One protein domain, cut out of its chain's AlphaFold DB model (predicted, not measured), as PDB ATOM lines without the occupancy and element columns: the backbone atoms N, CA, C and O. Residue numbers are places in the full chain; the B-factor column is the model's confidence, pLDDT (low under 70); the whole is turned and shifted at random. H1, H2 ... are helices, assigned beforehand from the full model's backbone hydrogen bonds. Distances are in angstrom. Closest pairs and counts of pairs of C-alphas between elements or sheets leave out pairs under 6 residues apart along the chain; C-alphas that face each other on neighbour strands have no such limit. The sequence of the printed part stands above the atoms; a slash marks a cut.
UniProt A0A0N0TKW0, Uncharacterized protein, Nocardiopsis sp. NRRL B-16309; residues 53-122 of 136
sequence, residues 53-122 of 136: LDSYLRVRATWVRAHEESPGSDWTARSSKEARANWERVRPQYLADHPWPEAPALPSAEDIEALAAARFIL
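Overview. This is residues 53 to 122 of the 136 residues of an uncharacterized protein of Nocardiopsis sp. NRRL B-16309 (UniProt A0A0N0TKW0). Two helices, H1 and H2, lie side by side as a hairpin, with short H3 across one end; from there a long link runs back past the hairpin to H4, whose residues 109 to 114 and 116 to 122 stick out and lengthen the whole. The printed part has 70 residues with four named helices, H1 to H4 in chain order, and is all helix. It is loose, with a radius of gyration of the C-alphas of 15.6 A and spans of 49 by 20 by 17 A.

Arrangement. Start with H1, residues 53 to 69, and H2, residues 74 to 90: this helical hairpin touches, closest at C-alphas Trp 63 and Ser 80, 6.6 A, at a shallow tilt of 13 degrees, opposite ways. H3, residues 92 to 97, touches H2 only at the corner, by residues 87 to 88 of H2, closest at C-alphas Glu 88 and Leu 95, 6.6 A. H4, residues 109 to 122, is apart from H1, H2 and H3. In H1, H2, H3 and H4 every O i to N i+4 pair is within hydrogen-bond range.

Along the chain. Find C-alpha 53 at (205.938, 151.917, 171.999); H1 runs 24.4 A from there. H2 measures 24.7 A, H3 9.1 A, and H4 20.1 A, ending at C-alpha 122, (205.347, 119.804, 141.818).

Size, cuts and confidence. The C-alphas farthest apart, Val 90 and Ile 121, are 50.5 A apart. The printed part has no cut, and H3 to H4 is a long link. Confidence is under 70 at residues 104 to 107 and 117 to 122.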
ATOM      1  N   LEU A  53     205.112 152.789 172.833       96.94
ATOM      2  CA  LEU A  53     205.938 151.917 171.999       96.94
ATOM      3  C   LEU A  53     205.276 150.549 171.747       96.94
ATOM      4  O   LEU A  53     205.280 150.065 170.618       96.94
ATOM      5  N   ASP A  54     204.647 149.941 172.757       96.06
ATOM      6  CA  ASP A  54     203.932 148.663 172.583       96.06
ATOM      7  C   ASP A  54     202.794 148.793 171.558       96.06
ATOM      8  O   ASP A  54     202.632 147.942 170.680       96.06
ATOM      9  N   SER A  55     202.042 149.901 171.601       96.31
ATOM     10  CA  SER A  55     200.993 150.159 170.612       96.31
ATOM     11  C   SER A  55     201.566 150.325 169.207       96.31
ATOM     12  O   SER A  55     201.031 149.739 168.262       96.31
ATOM     13  N   TYR A  56     202.672 151.059 169.074       97.50
ATOM     14  CA  TYR A  56     203.387 151.200 167.811       97.50
ATOM     15  C   TYR A  56     203.795 149.838 167.233       97.50
ATOM     16  O   TYR A  56     203.455 149.528 166.090       97.50
ATOM     17  N   LEU A  57     204.448 148.987 168.031       97.19
ATOM     18  CA  LEU A  57     204.919 147.668 167.598       97.19
ATOM     19  C   LEU A  57     203.766 146.748 167.174       97.19
ATOM     20  O   LEU A  57     203.876 146.043 166.168       97.19
ATOM     21  N   ARG A  58     202.629 146.790 167.879       95.62
ATOM     22  CA  ARG A  58     201.419 146.045 167.492       95.62
ATOM     23  C   ARG A  58     200.838 146.534 166.171       95.62
ATOM     24  O   ARG A  58     200.506 145.717 165.316       95.62
ATOM     25  N   VAL A  59     200.716 147.851 165.988       96.06
ATOM     26  CA  VAL A  59     200.216 148.432 164.731       96.06
ATOM     27  C   VAL A  59     201.147 148.068 163.579       96.06
ATOM     28  O   VAL A  59     200.680 147.638 162.526       96.06
ATOM     29  N   ARG A  60     202.459 148.169 163.797       96.00
ATOM     30  CA  ARG A  60     203.486 147.761 162.840       96.00
ATOM     31  C   ARG A  60     203.324 146.295 162.428       96.00
ATOM     32  O   ARG A  60     203.314 146.001 161.237       96.00
ATOM     33  N   ALA A  61     203.150 145.385 163.387       95.06
ATOM     34  CA  ALA A  61     202.947 143.962 163.109       95.06
ATOM     35  C   ALA A  61     201.667 143.687 162.300       95.06
ATOM     36  O   ALA A  61     201.668 142.825 161.424       95.06
ATOM     37  N   THR A  62     200.589 144.439 162.544       94.88
ATOM     38  CA  THR A  62     199.365 144.353 161.731       94.88
ATOM     39  C   THR A  62     199.619 144.757 160.281       94.88
ATOM     40  O   THR A  62     199.111 144.102 159.380       94.88
ATOM     41  N   TRP A  63     200.427 145.793 160.037       95.00
ATOM     42  CA  TRP A  63     200.774 146.196 158.672       95.00
ATOM     43  C   TRP A  63     201.671 145.193 157.958       95.00
ATOM     44  O   TRP A  63     201.445 144.945 156.779       95.00
ATOM     45  N   VAL A  64     202.622 144.570 158.664       92.88
ATOM     46  CA  VAL A  64     203.397 143.440 158.115       92.88
ATOM     47  C   VAL A  64     202.445 142.358 157.603       92.88
ATOM     48  O   VAL A  64     202.494 142.008 156.429       92.88
ATOM     49  N   ARG A  65     201.500 141.918 158.442       91.56
ATOM     50  CA  ARG A  65     200.506 140.905 158.055       91.56
ATOM     51  C   ARG A  65     199.624 141.355 156.896       91.56
ATOM     52  O   ARG A  65     199.402 140.588 155.974       91.56
ATOM     53  N   ALA A  66     199.151 142.600 156.902       91.00
ATOM     54  CA  ALA A  66     198.314 143.117 155.821       91.00
ATOM     55  C   ALA A  66     199.048 143.133 154.468       91.00
ATOM     56  O   ALA A  66     198.438 142.903 153.426       91.00
ATOM     57  N   HIS A  67     200.358 143.393 154.479       89.06
ATOM     58  CA  HIS A  67     201.196 143.320 153.286       89.06
ATOM     59  C   HIS A  67     201.439 141.879 152.815       89.06
ATOM     60  O   HIS A  67     201.484 141.650 151.610       89.06
ATOM     61  N   GLU A  68     201.549 140.919 153.735       88.56
ATOM     62  CA  GLU A  68     201.665 139.485 153.423       88.56
ATOM     63  C   GLU A  68     200.350 138.898 152.880       88.56
ATOM     64  O   GLU A  68     200.357 138.149 151.908       88.56
ATOM     65  N   GLU A  69     199.214 139.250 153.487       88.62
ATOM     66  CA  GLU A  69     197.879 138.760 153.118       88.62
ATOM     67  C   GLU A  69     197.364 139.373 151.810       88.62
ATOM     68  O   GLU A  69     196.510 138.796 151.135       88.62
ATOM     69  N   SER A  70     197.833 140.566 151.448       86.31
ATOM     70  CA  SER A  70     197.415 141.266 150.230       86.31
ATOM     71  C   SER A  70     198.590 141.978 149.553       86.31
ATOM     72  O   SER A  70     198.629 143.219 149.527       86.31
ATOM     73  N   PRO A  71     199.548 141.216 148.987       84.75
ATOM     74  CA  PRO A  71     200.698 141.785 148.297       84.75
ATOM     75  C   PRO A  71     200.253 142.679 147.137       84.75
ATOM     76  O   PRO A  71     199.350 142.327 146.379       84.75
ATOM     77  N   GLY A  72     200.867 143.857 147.013       79.50
ATOM     78  CA  GLY A  72     200.556 144.818 145.948       79.50
ATOM     79  C   GLY A  72     199.170 145.465 146.009       79.50
ATOM     80  O   GLY A  72     198.770 146.114 145.049       79.50
ATOM     81  N   SER A  73     198.425 145.329 147.111       87.31
ATOM     82  CA  SER A  73     197.167 146.063 147.269       87.31
ATOM     83  C   SER A  73     197.420 147.564 147.426       87.31
ATOM     84  O   SER A  73     197.958 148.010 148.445       87.31
ATOM     85  N   ASP A  74     196.950 148.354 146.458       87.50
ATOM     86  CA  ASP A  74     196.997 149.822 146.495       87.50
ATOM     87  C   ASP A  74     196.315 150.394 147.740       87.50
ATOM     88  O   ASP A  74     196.774 151.374 148.333       87.50
ATOM     89  N   TRP A  75     195.212 149.767 148.162       88.44
ATOM     90  CA  TRP A  75     194.484 150.184 149.354       88.44
ATOM     91  C   TRP A  75     195.342 149.997 150.608       88.44
ATOM     92  O   TRP A  75     195.509 150.942 151.383       88.44
ATOM     93  N   THR A  76     195.951 148.817 150.763       90.69
ATOM     94  CA  THR A  76     196.853 148.512 151.882       90.69
ATOM     95  C   THR A  76     198.068 149.434 151.871       90.69
ATOM     96  O   THR A  76     198.423 149.989 152.910       90.69
ATOM     97  N   ALA A  77     198.674 149.666 150.704       89.56
ATOM     98  CA  ALA A  77     199.827 150.551 150.558       89.56
ATOM     99  C   ALA A  77     199.503 151.998 150.964       89.56
ATOM    100  O   ALA A  77     200.237 152.604 151.751       89.56
ATOM    101  N   ARG A  78     198.375 152.546 150.491       92.06
ATOM    102  CA  ARG A  78     197.936 153.903 150.841       92.06
ATOM    103  C   ARG A  78     197.674 154.041 152.339       92.06
ATOM    104  O   ARG A  78     198.204 154.956 152.965       92.06
ATOM    105  N   SER A  79     196.899 153.131 152.924       93.12
ATOM    106  CA  SER A  79     196.563 153.205 154.349       93.12
ATOM    107  C   SER A  79     197.775 152.954 155.257       93.12
ATOM    108  O   SER A  79     197.902 153.611 156.291       93.12
ATOM    109  N   SER A  80     198.716 152.094 154.850       94.56
ATOM    110  CA  SER A  80     200.002 151.907 155.540       94.56
ATOM    111  C   SER A  80     200.830 153.196 155.529       94.56
ATOM    112  O   SER A  80     201.351 153.613 156.566       94.56
ATOM    113  N   LYS A  81     200.880 153.902 154.389       94.56
ATOM    114  CA  LYS A  81     201.571 155.195 154.263       94.56
ATOM    115  C   LYS A  81     200.956 156.280 155.152       94.56
ATOM    116  O   LYS A  81     201.691 157.023 155.800       94.56
ATOM    117  N   GLU A  82     199.629 156.364 155.222       94.94
ATOM    118  CA  GLU A  82     198.929 157.295 156.121       94.94
ATOM    119  C   GLU A  82     199.217 156.987 157.598       94.94
ATOM    120  O   GLU A  82     199.503 157.892 158.387       94.94
ATOM    121  N   ALA A  83     199.197 155.706 157.972       95.00
ATOM    122  CA  ALA A  83     199.526 155.272 159.323       95.00
ATOM    123  C   ALA A  83     200.984 155.603 159.686       95.00
ATOM    124  O   ALA A  83     201.221 156.153 160.767       95.00
ATOM    125  N   ARG A  84     201.934 155.350 158.774       96.75
ATOM    126  CA  ARG A  84     203.345 155.740 158.920       96.75
ATOM    127  C   ARG A  84     203.478 157.240 159.159       96.75
ATOM    128  O   ARG A  84     204.081 157.627 160.154       96.75
ATOM    129  N   ALA A  85     202.886 158.069 158.298       96.75
ATOM    130  CA  ALA A  85     202.977 159.527 158.401       96.75
ATOM    131  C   ALA A  85     202.409 160.052 159.731       96.75
ATOM    132  O   ALA A  85     202.957 160.968 160.345       96.75
ATOM    133  N   ASN A  86     201.324 159.448 160.223       95.19
ATOM    134  CA  ASN A  86     200.772 159.806 161.524       95.19
ATOM    135  C   ASN A  86     201.732 159.470 162.673       95.19
ATOM    136  O   ASN A  86     201.859 160.283 163.585       95.19
ATOM    137  N   TRP A  87     202.392 158.308 162.644       96.56
ATOM    138  CA  TRP A  87     203.380 157.924 163.660       96.56
ATOM    139  C   TRP A  87     204.656 158.758 163.588       96.56
ATOM    140  O   TRP A  87     205.127 159.217 164.624       96.56
ATOM    141  N   GLU A  88     205.149 159.031 162.383       97.06
ATOM    142  CA  GLU A  88     206.293 159.910 162.137       97.06
ATOM    143  C   GLU A  88     206.083 161.296 162.754       97.06
ATOM    144  O   GLU A  88     206.963 161.826 163.423       97.06
ATOM    145  N   ARG A  89     204.873 161.850 162.620       96.12
ATOM    146  CA  ARG A  89     204.520 163.155 163.189       96.12
ATOM    147  C   ARG A  89     204.518 163.184 164.723       96.12
ATOM    148  O   ARG A  89     204.812 164.225 165.297       96.12
ATOM    149  N   VAL A  90     204.106 162.103 165.391       95.12
ATOM    150  CA  VAL A  90     203.841 162.122 166.852       95.12
ATOM    151  C   VAL A  90     204.910 161.432 167.697       95.12
ATOM    152  O   VAL A  90     205.048 161.748 168.879       95.12
ATOM    153  N   ARG A  91     205.627 160.467 167.118       96.06
ATOM    154  CA  ARG A  91     206.662 159.651 167.765       96.06
ATOM    155  C   ARG A  91     207.744 159.258 166.735       96.06
ATOM    156  O   ARG A  91     207.918 158.067 166.467       96.06
ATOM    157  N   PRO A  92     208.462 160.223 166.128       96.94
ATOM    158  CA  PRO A  92     209.461 159.940 165.090       96.94
ATOM    159  C   PRO A  92     210.562 158.978 165.555       96.94
ATOM    160  O   PRO A  92     211.045 158.170 164.765       96.94
ATOM    161  N   GLN A  93     210.907 158.998 166.845       96.75
ATOM    162  CA  GLN A  93     211.905 158.106 167.432       96.75
ATOM    163  C   GLN A  93     211.561 156.619 167.252       96.75
ATOM    164  O   GLN A  93     212.448 155.813 167.003       96.75
ATOM    165  N   TYR A  94     210.276 156.245 167.270       97.19
ATOM    166  CA  TYR A  94     209.890 154.843 167.087       97.19
ATOM    167  C   TYR A  94     210.148 154.353 165.664       97.19
ATOM    168  O   TYR A  94     210.460 153.184 165.479       97.19
ATOM    169  N   LEU A  95     210.055 155.230 164.657       96.06
ATOM    170  CA  LEU A  95     210.387 154.866 163.278       96.06
ATOM    171  C   LEU A  95     211.896 154.695 163.083       96.06
ATOM    172  O   LEU A  95     212.293 153.881 162.252       96.06
ATOM    173  N   ALA A  96     212.712 155.451 163.821       94.75
ATOM    174  CA  ALA A  96     214.165 155.323 163.774       94.75
ATOM    175  C   ALA A  96     214.619 153.981 164.368       94.75
ATOM    176  O   ALA A  96     215.393 153.263 163.738       94.75
ATOM    177  N   ASP A  97     214.079 153.616 165.532       95.62
ATOM    178  CA  ASP A  97     214.467 152.393 166.245       95.62
ATOM    179  C   ASP A  97     213.805 151.131 165.663       95.62
ATOM    180  O   ASP A  97     214.348 150.026 165.732       95.62
ATOM    181  N   HIS A  98     212.618 151.282 165.070       95.56
ATOM    182  CA  HIS A  98     211.814 150.179 164.551       95.56
ATOM    183  C   HIS A  98     211.225 150.529 163.180       95.56
ATOM    184  O   HIS A  98     210.046 150.867 163.083       95.56
ATOM    185  N   PRO A  99     211.999 150.398 162.090       94.50
ATOM    186  CA  PRO A  99     211.586 150.837 160.760       94.50
ATOM    187  C   PRO A  99     210.219 150.297 160.328       94.50
ATOM    188  O   PRO A  99     209.910 149.111 160.507       94.50
ATOM    189  N   TRP A 100     209.397 151.177 159.754       95.19
ATOM    190  CA  TRP A 100     208.061 150.842 159.260       95.19
ATOM    191  C   TRP A 100     208.138 149.822 158.110       95.19
ATOM    192  O   TRP A 100     209.026 149.954 157.269       95.19
ATOM    193  N   PRO A 101     207.243 148.817 158.043       92.00
ATOM    194  CA  PRO A 101     207.256 147.847 156.956       92.00
ATOM    195  C   PRO A 101     206.923 148.514 155.622       92.00
ATOM    196  O   PRO A 101     205.966 149.282 155.518       92.00
ATOM    197  N   GLU A 102     207.701 148.191 154.598       84.00
ATOM    198  CA  GLU A 102     207.377 148.540 153.219       84.00
ATOM    199  C   GLU A 102     206.576 147.407 152.580       84.00
ATOM    200  O   GLU A 102     206.699 146.242 152.970       84.00
ATOM    201  N   ALA A 103     205.720 147.750 151.615       73.50
ATOM    202  CA  ALA A 103     205.020 146.733 150.848       73.50
ATOM    203  C   ALA A 103     206.059 145.875 150.108       73.50
ATOM    204  O   ALA A 103     206.974 146.444 149.505       73.50
ATOM    205  N   PRO A 104     205.934 144.537 150.121       68.75
ATOM    206  CA  PRO A 104     206.785 143.705 149.293       68.75
ATOM    207  C   PRO A 104     206.593 144.119 147.835       68.75
ATOM    208  O   PRO A 104     205.466 144.388 147.400       68.75
ATOM    209  N   ALA A 105     207.696 144.183 147.092       66.38
ATOM    210  CA  ALA A 105     207.624 144.345 145.651       66.38
ATOM    211  C   ALA A 105     206.747 143.224 145.081       66.38
ATOM    212  O   ALA A 105     206.856 142.067 145.500       66.38
ATOM    213  N   LEU A 106     205.855 143.570 144.151       67.19
ATOM    214  CA  LEU A 106     205.149 142.545 143.396       67.19
ATOM    215  C   LEU A 106     206.188 141.693 142.653       67.19
ATOM    216  O   LEU A 106     207.141 142.267 142.115       67.19
ATOM    217  N   PRO A 107     206.023 140.357 142.622       69.88
ATOM    218  CA  PRO A 107     206.868 139.513 141.794       69.88
ATOM    219  C   PRO A 107     206.796 140.020 140.352       69.88
ATOM    220  O   PRO A 107     205.720 140.383 139.862       69.88
ATOM    221  N   SER A 108     207.945 140.094 139.692       76.12
ATOM    222  CA  SER A 108     208.005 140.446 138.277       76.12
ATOM    223  C   SER A 108     207.231 139.422 137.435       76.12
ATOM    224  O   SER A 108     206.917 138.324 137.895       76.12
ATOM    225  N   ALA A 109     206.915 139.755 136.179       74.81
ATOM    226  CA  ALA A 109     206.292 138.789 135.269       74.81
ATOM    227  C   ALA A 109     207.133 137.503 135.137       74.81
ATOM    228  O   ALA A 109     206.579 136.409 135.097       74.81
ATOM    229  N   GLU A 110     208.460 137.644 135.171       79.62
ATOM    230  CA  GLU A 110     209.421 136.539 135.166       79.62
ATOM    231  C   GLU A 110     209.334 135.696 136.451       79.62
ATOM    232  O   GLU A 110     209.283 134.470 136.379       79.62
ATOM    233  N   ASP A 111     209.206 136.328 137.622       81.94
ATOM    234  CA  ASP A 111     208.992 135.620 138.894       81.94
ATOM    235  C   ASP A 111     207.657 134.862 138.904       81.94
ATOM    236  O   ASP A 111     207.560 133.757 139.442       81.94
ATOM    237  N   ILE A 112     206.613 135.438 138.300       78.25
ATOM    238  CA  ILE A 112     205.296 134.804 138.179       78.25
ATOM    239  C   ILE A 112     205.376 133.584 137.254       78.25
ATOM    240  O   ILE A 112     204.849 132.529 137.610       78.25
ATOM    241  N   GLU A 113     206.047 133.697 136.105       75.62
ATOM    242  CA  GLU A 113     206.276 132.567 135.198       75.62
ATOM    243  C   GLU A 113     207.114 131.468 135.867       75.62
ATOM    244  O   GLU A 113     206.748 130.293 135.799       75.62
ATOM    245  N   ALA A 114     208.173 131.831 136.594       74.62
ATOM    246  CA  ALA A 114     209.005 130.888 137.337       74.62
ATOM    247  C   ALA A 114     208.219 130.164 138.446       74.62
ATOM    248  O   ALA A 114     208.328 128.943 138.595       74.62
ATOM    249  N   LEU A 115     207.374 130.882 139.194       76.62
ATOM    250  CA  LEU A 115     206.496 130.300 140.215       76.62
ATOM    251  C   LEU A 115     205.414 129.403 139.602       76.62
ATOM    252  O   LEU A 115     205.110 128.345 140.158       76.62
ATOM    253  N   ALA A 116     204.844 129.787 138.456       72.38
ATOM    254  CA  ALA A 116     203.879 128.969 137.726       72.38
ATOM    255  C   ALA A 116     204.520 127.669 137.211       72.38
ATOM    256  O   ALA A 116     203.949 126.591 137.396       72.38
ATOM    257  N   ALA A 117     205.732 127.749 136.651       68.19
ATOM    258  CA  ALA A 117     206.493 126.592 136.187       68.19
ATOM    259  C   ALA A 117     206.886 125.656 137.344       68.19
ATOM    260  O   ALA A 117     206.685 124.444 137.258       68.19
ATOM    261  N   ALA A 118     207.362 126.200 138.468       67.19
ATOM    262  CA  ALA A 118     207.710 125.417 139.658       67.19
ATOM    263  C   ALA A 118     206.496 124.681 140.253       67.19
ATOM    264  O   ALA A 118     206.596 123.532 140.688       67.19
ATOM    265  N   ARG A 119     205.321 125.318 140.230       63.25
ATOM    266  CA  ARG A 119     204.066 124.724 140.709       63.25
ATOM    267  C   ARG A 119     203.540 123.635 139.767       63.25
ATOM    268  O   ARG A 119     202.929 122.684 140.244       63.25
ATOM    269  N   PHE A 120     203.823 123.736 138.467       53.56
ATOM    270  CA  PHE A 120     203.533 122.693 137.477       53.56
ATOM    271  C   PHE A 120     204.430 121.458 137.661       53.56
ATOM    272  O   PHE A 120     203.945 120.333 137.603       53.56
ATOM    273  N   ILE A 121     205.713 121.658 137.985       56.97
ATOM    274  CA  ILE A 121     206.665 120.568 138.264       56.97
ATOM    275  C   ILE A 121     206.266 119.780 139.524       56.97
ATOM    276  O   ILE A 121     206.351 118.555 139.533       56.97
ATOM    277  N   LEU A 122     205.781 120.454 140.570       55.72
ATOM    278  CA  LEU A 122     205.347 119.804 141.818       55.72
ATOM    279  C   LEU A 122     203.956 119.150 141.738       55.72
ATOM    280  O   LEU A 122     203.607 118.358 142.609       55.72
TER     281      LEU A 122